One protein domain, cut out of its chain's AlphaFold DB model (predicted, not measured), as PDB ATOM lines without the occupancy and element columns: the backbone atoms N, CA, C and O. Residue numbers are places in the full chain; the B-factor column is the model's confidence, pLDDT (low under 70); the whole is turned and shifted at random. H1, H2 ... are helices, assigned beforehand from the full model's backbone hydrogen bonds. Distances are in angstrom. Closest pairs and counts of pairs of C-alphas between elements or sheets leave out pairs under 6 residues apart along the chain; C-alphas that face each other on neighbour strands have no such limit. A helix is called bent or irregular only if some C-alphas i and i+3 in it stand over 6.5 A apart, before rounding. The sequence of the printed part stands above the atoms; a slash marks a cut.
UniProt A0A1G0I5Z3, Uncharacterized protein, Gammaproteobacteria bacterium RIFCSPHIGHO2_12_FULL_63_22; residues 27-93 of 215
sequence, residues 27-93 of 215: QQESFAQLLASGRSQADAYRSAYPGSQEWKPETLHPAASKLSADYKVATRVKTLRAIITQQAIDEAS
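What this domain is: This is residues 27 to 93 of the 215 residues of an uncharacterized protein of Gammaproteobacteria bacterium RIFCSPHIGHO2_12_FULL_63_22 (UniProt A0A1G0I5Z3). H3 and the longer H4 meet near their ends as a wide L, and the short helical hairpin of H1 and H2 sits in the angle of that L, set toward one side, with H1 packed on the first part of H4 and H2 crossing H3. The last part of H4 runs on past this body as an arm, and residues 85 to 93 stick out. The printed part has 67 residues, with four named helices in the order H1, H2, H3, H4 and no named strand; the class is all helix. The whole is only just loose, close to compact, with a radius of gyration of the C-alphas of 13.1 A; the spans are 44 by 21 by 17 A, and the arm adds to the length.

How they stand to each other: H1, residues 27 to 36, and H2, residues 41 to 48, are a helical hairpin over a tight link of 4 residues. They touch, the closest C-alphas being those of Phe 31 and Ala 48, 5.2 A apart, at a steep tilt of 45 degrees, opposite ways. H2 touches H3, residues 57 to 69, about perpendicular at 87 degrees; the closest C-alphas, those of Gln 41 and Ala 64, are 5.6 A apart. H1 also touches H4, residues 71 to 92, the same way at a steep tilt of 41 degrees; H4 does this with residues 73 to 81 alone, and the closest C-alphas, those of Ala 32 and Val 77, are 5.1 A apart. The helix packing is mostly crossed: none of these three touching pairs is at a shallow tilt. H3 and H4 are close but not clearly touching, about perpendicular at 78 degrees, with the C-alphas of Ser 68 and Ala 74 closest at 5.8 A. H2 and H4 are apart. Every O i to N i+4 pair is within hydrogen-bond range in H1, H2 and H4, and 8 of 9 are in H3.

Where its parts are: H1 begins at C-alpha 27, (-36.060, 20.793, 12.496), and has 10 residues over 14.2 A. H2 has 8 residues. H3 has 13 residues over 17.8 A, from C-alpha 57 at (-32.242, 39.760, 15.687); it is neither bent nor irregular, but only just: C-alphas 58 and 61 are 6.0 A apart. H4 has 22 residues over 31.2 A and ends at C-alpha 92, (-32.918, 13.207, 43.254).

The domain as a whole: The two C-alphas farthest apart, those of Lys 56 and Ser 93, are 44.1 A apart. Without residues 85 to 93, which stand free, the body spans 33 by 17 by 16 A. The printed part has no cut and no long link; the link from H2 to H3 is short, with 8 residues. The mean pLDDT of the printed part is 93.2, and no printed residue is under 70.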
ATOM      1  N   GLN A  27     -36.524  19.487  12.016       94.44
ATOM      2  CA  GLN A  27     -36.060  20.793  12.496       94.44
ATOM      3  C   GLN A  27     -36.927  21.308  13.652       94.44
ATOM      4  O   GLN A  27     -36.398  21.784  14.651       94.44
ATOM      5  N   GLN A  28     -38.252  21.159  13.559       96.12
ATOM      6  CA  GLN A  28     -39.168  21.548  14.636       96.12
ATOM      7  C   GLN A  28     -38.971  20.699  15.897       96.12
ATOM      8  O   GLN A  28     -39.009  21.229  17.005       96.12
ATOM      9  N   GLU A  29     -38.729  19.397  15.739       96.62
ATOM     10  CA  GLU A  29     -38.409  18.506  16.856       96.62
ATOM     11  C   GLU A  29     -37.077  18.897  17.510       96.62
ATOM     12  O   GLU A  29     -37.010  19.016  18.731       96.62
ATOM     13  N   SER A  30     -36.038  19.174  16.716       96.00
ATOM     14  CA  SER A  30     -34.749  19.653  17.232       96.00
ATOM     15  C   SER A  30     -34.905  20.970  18.001       96.00
ATOM     16  O   SER A  30     -34.411  21.101  19.121       96.00
ATOM     17  N   PHE A  31     -35.675  21.917  17.458       97.44
ATOM     18  CA  PHE A  31     -36.015  23.165  18.139       97.44
ATOM     19  C   PHE A  31     -36.723  22.918  19.482       97.44
ATOM     20  O   PHE A  31     -36.344  23.500  20.500       97.44
ATOM     21  N   ALA A  32     -37.711  22.016  19.511       97.38
ATOM     22  CA  ALA A  32     -38.440  21.665  20.726       97.38
ATOM     23  C   ALA A  32     -37.531  21.029  21.796       97.38
ATOM     24  O   ALA A  32     -37.628  21.382  22.972       97.38
ATOM     25  N   GLN A  33     -36.615  20.143  21.397       96.50
ATOM     26  CA  GLN A  33     -35.635  19.526  22.299       96.50
ATOM     27  C   GLN A  33     -34.699  20.565  22.926       96.50
ATOM     28  O   GLN A  33     -34.486  20.552  24.137       96.50
ATOM     29  N   LEU A  34     -34.202  21.512  22.128       96.88
ATOM     30  CA  LEU A  34     -33.314  22.580  22.594       96.88
ATOM     31  C   LEU A  34     -34.016  23.556  23.555       96.88
ATOM     32  O   LEU A  34     -33.420  24.010  24.532       96.88
ATOM     33  N   LEU A  35     -35.297  23.855  23.325       96.62
ATOM     34  CA  LEU A  35     -36.108  24.649  24.257       96.62
ATOM     35  C   LEU A  35     -36.409  23.907  25.563       96.62
ATOM     36  O   LEU A  35     -36.473  24.519  26.637       96.62
ATOM     37  N   ALA A  36     -36.639  22.597  25.477       95.88
ATOM     38  CA  ALA A  36     -36.853  21.758  26.647       95.88
ATOM     39  C   ALA A  36     -35.581  21.656  27.498       95.88
ATOM     40  O   ALA A  36     -35.678  21.710  28.720       95.88
ATOM     41  N   SER A  37     -34.402  21.629  26.865       92.25
ATOM     42  CA  SER A  37     -33.103  21.658  27.546       92.25
ATOM     43  C   SER A  37     -32.720  23.034  28.116       92.25
ATOM     44  O   SER A  37     -31.615  23.186  28.628       92.25
ATOM     45  N   GLY A  38     -33.580  24.053  27.990       92.75
ATOM     46  CA  GLY A  38     -33.381  25.374  28.597       92.75
ATOM     47  C   GLY A  38     -32.656  26.414  27.737       92.75
ATOM     48  O   GLY A  38     -32.309  27.473  28.255       92.75
ATOM     49  N   ARG A  39     -32.428  26.173  26.437       93.81
ATOM     50  CA  ARG A  39     -31.869  27.210  25.549       93.81
ATOM     51  C   ARG A  39     -32.884  28.322  25.279       93.81
ATOM     52  O   ARG A  39     -34.095  28.097  25.311       93.81
ATOM     53  N   SER A  40     -32.380  29.516  24.961       95.94
ATOM     54  CA  SER A  40     -33.222  30.626  24.508       95.94
ATOM     55  C   SER A  40     -33.900  30.284  23.174       95.94
ATOM     56  O   SER A  40     -33.384  29.485  22.388       95.94
ATOM     57  N   GLN A  41     -35.045  30.910  22.883       96.12
ATOM     58  CA  GLN A  41     -35.746  30.708  21.608       96.12
ATOM     59  C   GLN A  41     -34.860  31.052  20.405       96.12
ATOM     60  O   GLN A  41     -34.856  30.319  19.422       96.12
ATOM     61  N   ALA A  42     -34.070  32.123  20.494       95.12
ATOM     62  CA  ALA A  42     -33.173  32.532  19.418       95.12
ATOM     63  C   ALA A  42     -32.059  31.501  19.167       95.12
ATOM     64  O   ALA A  42     -31.816  31.122  18.021       95.12
ATOM     65  N   ASP A  43     -31.421  30.998  20.228       94.94
ATOM     66  CA  ASP A  43     -30.313  30.040  20.101       94.94
ATOM     67  C   ASP A  43     -30.796  28.659  19.662       94.94
ATOM     68  O   ASP A  43     -30.147  27.992  18.848       94.94
ATOM     69  N   ALA A  44     -31.955  28.238  20.175       96.88
ATOM     70  CA  ALA A  44     -32.617  27.018  19.741       96.88
ATOM     71  C   ALA A  44     -32.960  27.092  18.247       96.88
ATOM     72  O   ALA A  44     -32.727  26.130  17.516       96.88
ATOM     73  N   TYR A  45     -33.462  28.240  17.777       96.75
ATOM     74  CA  TYR A  45     -33.835  28.423  16.376       96.75
ATOM     75  C   TYR A  45     -32.617  28.371  15.453       96.75
ATOM     76  O   TYR A  45     -32.629  27.613  14.488       96.75
ATOM     77  N   ARG A  46     -31.534  29.087  15.786       95.88
ATOM     78  CA  ARG A  46     -30.276  29.034  15.016       95.88
ATOM     79  C   ARG A  46     -29.724  27.617  14.896       95.88
ATOM     80  O   ARG A  46     -29.330  27.188  13.817       95.88
ATOM     81  N   SER A  47     -29.760  26.874  15.998       94.94
ATOM     82  CA  SER A  47     -29.257  25.500  16.048       94.94
ATOM     83  C   SER A  47     -30.121  24.530  15.230       94.94
ATOM     84  O   SER A  47     -29.592  23.637  14.575       94.94
ATOM     85  N   ALA A  48     -31.446  24.708  15.239       95.31
ATOM     86  CA  ALA A  48     -32.383  23.860  14.498       95.31
ATOM     87  C   ALA A  48     -32.484  24.215  13.001       95.31
ATOM     88  O   ALA A  48     -32.780  23.350  12.171       95.31
ATOM     89  N   TYR A  49     -32.227  25.478  12.646       94.75
ATOM     90  CA  TYR A  49     -32.319  26.013  11.288       94.75
ATOM     91  C   TYR A  49     -30.991  26.673  10.883       94.75
ATOM     92  O   TYR A  49     -30.863  27.893  10.997       94.75
ATOM     93  N   PRO A  50     -30.019  25.916  10.335       91.38
ATOM     94  CA  PRO A  50     -28.682  26.437  10.019       91.38
ATOM     95  C   PRO A  50     -28.667  27.665   9.096       91.38
ATOM     96  O   PRO A  50     -27.816  28.536   9.233       91.38
ATOM     97  N   GLY A  51     -29.646  27.790   8.191       92.25
ATOM     98  CA  GLY A  51     -29.785  28.965   7.318       92.25
ATOM     99  C   GLY A  51     -30.171  30.264   8.041       92.25
ATOM    100  O   GLY A  51     -30.161  31.323   7.424       92.25
ATOM    101  N   SER A  52     -30.514  30.194   9.331       92.06
ATOM    102  CA  SER A  52     -30.848  31.351  10.170       92.06
ATOM    103  C   SER A  52     -29.675  31.878  10.997       92.06
ATOM    104  O   SER A  52     -29.838  32.832  11.759       92.06
ATOM    105  N   GLN A  53     -28.485  31.286  10.847       91.56
ATOM    106  CA  GLN A  53     -27.313  31.629  11.650       91.56
ATOM    107  C   GLN A  53     -26.949  33.119  11.552       91.56
ATOM    108  O   GLN A  53     -26.661  33.751  12.566       91.56
ATOM    109  N   GLU A  54     -27.033  33.678  10.345       93.31
ATOM    110  CA  GLU A  54     -26.695  35.075  10.042       93.31
ATOM    111  C   GLU A  54     -27.910  36.015  10.071       93.31
ATOM    112  O   GLU A  54     -27.807  37.192   9.720       93.31
ATOM    113  N   TRP A  55     -29.090  35.525  10.465       95.19
ATOM    114  CA  TRP A  55     -30.275  36.375  10.518       95.19
ATOM    115  C   TRP A  55     -30.129  37.436  11.602       95.19
ATOM    116  O   TRP A  55     -29.714  37.162  12.734       95.19
ATOM    117  N   LYS A  56     -30.539  38.657  11.248       95.25
ATOM    118  CA  LYS A  56     -30.589  39.773  12.186       95.25
ATOM    119  C   LYS A  56     -31.592  39.481  13.316       95.25
ATOM    120  O   LYS A  56     -32.606  38.815  13.059       95.25
ATOM    121  N   PRO A  57     -31.348  39.968  14.546       94.44
ATOM    122  CA  PRO A  57     -32.242  39.760  15.687       94.44
ATOM    123  C   PRO A  57     -33.707  40.120  15.402       94.44
ATOM    124  O   PRO A  57     -34.609  39.387  15.805       94.44
ATOM    125  N   GLU A  58     -33.947  41.188  14.640       95.38
ATOM    126  CA  GLU A  58     -35.278  41.700  14.294       95.38
ATOM    127  C   GLU A  58     -36.100  40.701  13.471       95.38
ATOM    128  O   GLU A  58     -37.323  40.687  13.556       95.38
ATOM    129  N   THR A  59     -35.435  39.835  12.705       94.50
ATOM    130  CA  THR A  59     -36.084  38.772  11.924       94.50
ATOM    131  C   THR A  59     -36.117  37.457  12.701       94.50
ATOM    132  O   THR A  59     -37.101  36.716  12.646       94.50
ATOM    133  N   LEU A  60     -35.051  37.158  13.448       95.94
ATOM    134  CA  LEU A  60     -34.903  35.903  14.178       95.94
ATOM    135  C   LEU A  60     -35.877  35.794  15.356       95.94
ATOM    136  O   LEU A  60     -36.520  34.756  15.518       95.94
ATOM    137  N   HIS A  61     -35.994  36.838  16.181       96.06
ATOM    138  CA  HIS A  61     -36.818  36.786  17.389       96.06
ATOM    139  C   HIS A  61     -38.308  36.565  17.080       96.06
ATOM    140  O   HIS A  61     -38.891  35.660  17.684       96.06
ATOM    141  N   PRO A  62     -38.934  37.274  16.115       97.12
ATOM    142  CA  PRO A  62     -40.320  36.999  15.738       97.12
ATOM    143  C   PRO A  62     -40.512  35.598  15.153       97.12
ATOM    144  O   PRO A  62     -41.506  34.945  15.466       97.12
ATOM    145  N   ALA A  63     -39.564  35.105  14.345       95.62
ATOM    146  CA  ALA A  63     -39.638  33.764  13.766       95.62
ATOM    147  C   ALA A  63     -39.571  32.670  14.845       95.62
ATOM    148  O   ALA A  63     -40.406  31.763  14.864       95.62
ATOM    149  N   ALA A  64     -38.626  32.790  15.780       96.12
ATOM    150  CA  ALA A  64     -38.472  31.861  16.894       96.12
ATOM    151  C   ALA A  64     -39.672  31.901  17.851       96.12
ATOM    152  O   ALA A  64     -40.173  30.850  18.255       96.12
ATOM    153  N   SER A  65     -40.177  33.101  18.151       97.12
ATOM    154  CA  SER A  65     -41.376  33.298  18.967       97.12
ATOM    155  C   SER A  65     -42.599  32.652  18.316       97.12
ATOM    156  O   SER A  65     -43.252  31.809  18.934       97.12
ATOM    157  N   LYS A  66     -42.843  32.929  17.027       97.31
ATOM    158  CA  LYS A  66     -43.941  32.326  16.259       97.31
ATOM    159  C   LYS A  66     -43.853  30.801  16.239       97.31
ATOM    160  O   LYS A  66     -44.871  30.140  16.415       97.31
ATOM    161  N   LEU A  67     -42.652  30.243  16.058       96.00
ATOM    162  CA  LEU A  67     -42.463  28.793  16.070       96.00
ATOM    163  C   LEU A  67     -42.712  28.190  17.454       96.00
ATOM    164  O   LEU A  67     -43.316  27.129  17.557       96.00
ATOM    165  N   SER A  68     -42.280  28.866  18.520       94.62
ATOM    166  CA  SER A  68     -42.546  28.419  19.890       94.62
ATOM    167  C   SER A  68     -44.032  28.461  20.262       94.62
ATOM    168  O   SER A  68     -44.469  27.666  21.090       94.62
ATOM    169  N   ALA A  69     -44.799  29.358  19.634       96.25
ATOM    170  CA  ALA A  69     -46.235  29.509  19.836       96.25
ATOM    171  C   ALA A  69     -47.073  28.501  19.027       96.25
ATOM    172  O   ALA A  69     -48.268  28.354  19.287       96.25
ATOM    173  N   ASP A  70     -46.476  27.792  18.063       96.25
ATOM    174  CA  ASP A  70     -47.155  26.719  17.336       96.25
ATOM    175  C   ASP A  70     -47.606  25.621  18.308       96.25
ATOM    176  O   ASP A  70     -46.809  25.108  19.100       96.25
ATOM    177  N   TYR A  71     -48.886  25.238  18.243       96.38
ATOM    178  CA  TYR A  71     -49.477  24.340  19.237       96.38
ATOM    179  C   TYR A  71     -48.749  22.988  19.316       96.38
ATOM    180  O   TYR A  71     -48.634  22.423  20.407       96.38
ATOM    181  N   LYS A  72     -48.238  22.461  18.191       96.00
ATOM    182  CA  LYS A  72     -47.556  21.159  18.160       96.00
ATOM    183  C   LYS A  72     -46.201  21.257  18.838       96.00
ATOM    184  O   LYS A  72     -45.859  20.405  19.657       96.00
ATOM    185  N   VAL A  73     -45.456  22.320  18.532       96.69
ATOM    186  CA  VAL A  73     -44.147  22.592  19.135       96.69
ATOM    187  C   VAL A  73     -44.304  22.863  20.630       96.69
ATOM    188  O   VAL A  73     -43.625  22.230  21.434       96.69
ATOM    189  N   ALA A  74     -45.242  23.727  21.022       96.56
ATOM    190  CA  ALA A  74     -45.505  24.055  22.421       96.56
ATOM    191  C   ALA A  74     -45.906  22.816  23.239       96.56
ATOM    192  O   ALA A  74     -45.382  22.590  24.333       96.56
ATOM    193  N   THR A  75     -46.785  21.972  22.684       97.12
ATOM    194  CA  THR A  75     -47.182  20.703  23.311       97.12
ATOM    195  C   THR A  75     -45.972  19.791  23.487       97.12
ATOM    196  O   THR A  75     -45.746  19.275  24.582       97.12
ATOM    197  N   ARG A  76     -45.137  19.650  22.450       96.81
ATOM    198  CA  ARG A  76     -43.932  18.819  22.508       96.81
ATOM    199  C   ARG A  76     -42.930  19.312  23.550       96.81
ATOM    200  O   ARG A  76     -42.444  18.509  24.342       96.81
ATOM    201  N   VAL A  77     -42.662  20.619  23.602       97.06
ATOM    202  CA  VAL A  77     -41.781  21.228  24.613       97.06
ATOM    203  C   VAL A  77     -42.301  20.950  26.023       97.06
ATOM    204  O   VAL A  77     -41.517  20.587  26.899       97.06
ATOM    205  N   LYS A  78     -43.616  21.069  26.252       97.00
ATOM    206  CA  LYS A  78     -44.234  20.772  27.551       97.00
ATOM    207  C   LYS A  78     -44.018  19.315  27.962       97.00
ATOM    208  O   LYS A  78     -43.605  19.067  29.092       97.00
ATOM    209  N   THR A  79     -44.250  18.367  27.054       96.81
ATOM    210  CA  THR A  79     -44.016  16.938  27.308       96.81
ATOM    211  C   THR A  79     -42.550  16.657  27.624       96.81
ATOM    212  O   THR A  79     -42.260  15.999  28.618       96.81
ATOM    213  N   LEU A  80     -41.620  17.186  26.825       96.19
ATOM    214  CA  LEU A  80     -40.186  16.987  27.043       96.19
ATOM    215  C   LEU A  80     -39.727  17.560  28.386       96.19
ATOM    216  O   LEU A  80     -38.997  16.893  29.112       96.19
ATOM    217  N   ARG A  81     -40.199  18.755  28.759       95.56
ATOM    218  CA  ARG A  81     -39.910  19.339  30.076       95.56
ATOM    219  C   ARG A  81     -40.452  18.480  31.210       95.56
ATOM    220  O   ARG A  81     -39.725  18.250  32.163       95.56
ATOM    221  N   ALA A  82     -41.675  17.965  31.091       93.38
ATOM    222  CA  ALA A  82     -42.242  17.071  32.099       93.38
ATOM    223  C   ALA A  82     -41.404  15.793  32.270       93.38
ATOM    224  O   ALA A  82     -41.139  15.396  33.399       93.38
ATOM    225  N   ILE A  83     -40.929  15.196  31.170       93.38
ATOM    226  CA  ILE A  83     -40.035  14.028  31.210       93.38
ATOM    227  C   ILE A  83     -38.717  14.379  31.906       93.38
ATOM    228  O   ILE A  83     -38.308  13.660  32.810       93.38
ATOM    229  N   ILE A  84     -38.073  15.488  31.525       91.94
ATOM    230  CA  ILE A  84     -36.807  15.932  32.131       91.94
ATOM    231  C   ILE A  84     -36.992  16.201  33.629       91.94
ATOM    232  O   ILE A  84     -36.174  15.776  34.440       91.94
ATOM    233  N   THR A  85     -38.071  16.882  34.017       88.06
ATOM    234  CA  THR A  85     -38.380  17.143  35.426       88.06
ATOM    235  C   THR A  85     -38.634  15.848  36.188       88.06
ATOM    236  O   THR A  85     -38.105  15.695  37.283       88.06
ATOM    237  N   GLN A  86     -39.385  14.903  35.617       83.00
ATOM    238  CA  GLN A  86     -39.622  13.610  36.256       83.00
ATOM    239  C   GLN A  86     -38.321  12.825  36.427       83.00
ATOM    240  O   GLN A  86     -38.060  12.329  37.513       83.00
ATOM    241  N   GLN A  87     -37.463  12.787  35.403       85.00
ATOM    242  CA  GLN A  87     -36.145  12.157  35.494       85.00
ATOM    243  C   GLN A  87     -35.283  12.800  36.583       85.00
ATOM    244  O   GLN A  87     -34.685  12.092  37.382       85.00
ATOM    245  N   ALA A  88     -35.268  14.133  36.673       81.56
ATOM    246  CA  ALA A  88     -34.538  14.839  37.721       81.56
ATOM    247  C   ALA A  88     -35.092  14.536  39.124       81.56
ATOM    248  O   ALA A  88     -34.321  14.390  40.071       81.56
ATOM    249  N   ILE A  89     -36.417  14.418  39.270       80.31
ATOM    250  CA  ILE A  89     -37.059  14.008  40.526       80.31
ATOM    251  C   ILE A  89     -36.676  12.569  40.873       80.31
ATOM    252  O   ILE A  89     -36.311  12.313  42.015       80.31
ATOM    253  N   ASP A  90     -36.724  11.648  39.914       73.75
ATOM    254  CA  ASP A  90     -36.383  10.239  40.124       73.75
ATOM    255  C   ASP A  90     -34.898  10.070  40.487       73.75
ATOM    256  O   ASP A  90     -34.556   9.266  41.349       73.75
ATOM    257  N   GLU A  91     -34.007  10.859  39.881       72.19
ATOM    258  CA  GLU A  91     -32.580  10.881  40.218       72.19
ATOM    259  C   GLU A  91     -32.300  11.502  41.590       72.19
ATOM    260  O   GLU A  91     -31.428  11.021  42.321       72.19
ATOM    261  N   ALA A  92     -33.021  12.569  41.945       71.38
ATOM    262  CA  ALA A  92     -32.918  13.207  43.254       71.38
ATOM    263  C   ALA A  92     -33.566  12.357  44.362       71.38
ATOM    264  O   ALA A  92     -33.142  12.400  45.521       71.38
ATOM    265  N   SER A  93     -34.583  11.569  44.016       74.00
ATOM    266  CA  SER A  93     -35.256  10.647  44.916       74.00
ATOM    267  C   SER A  93     -34.326   9.484  45.242       74.00
ATOM    268  O   SER A  93     -34.020   8.617  44.427       74.00
TER     269      SER A  93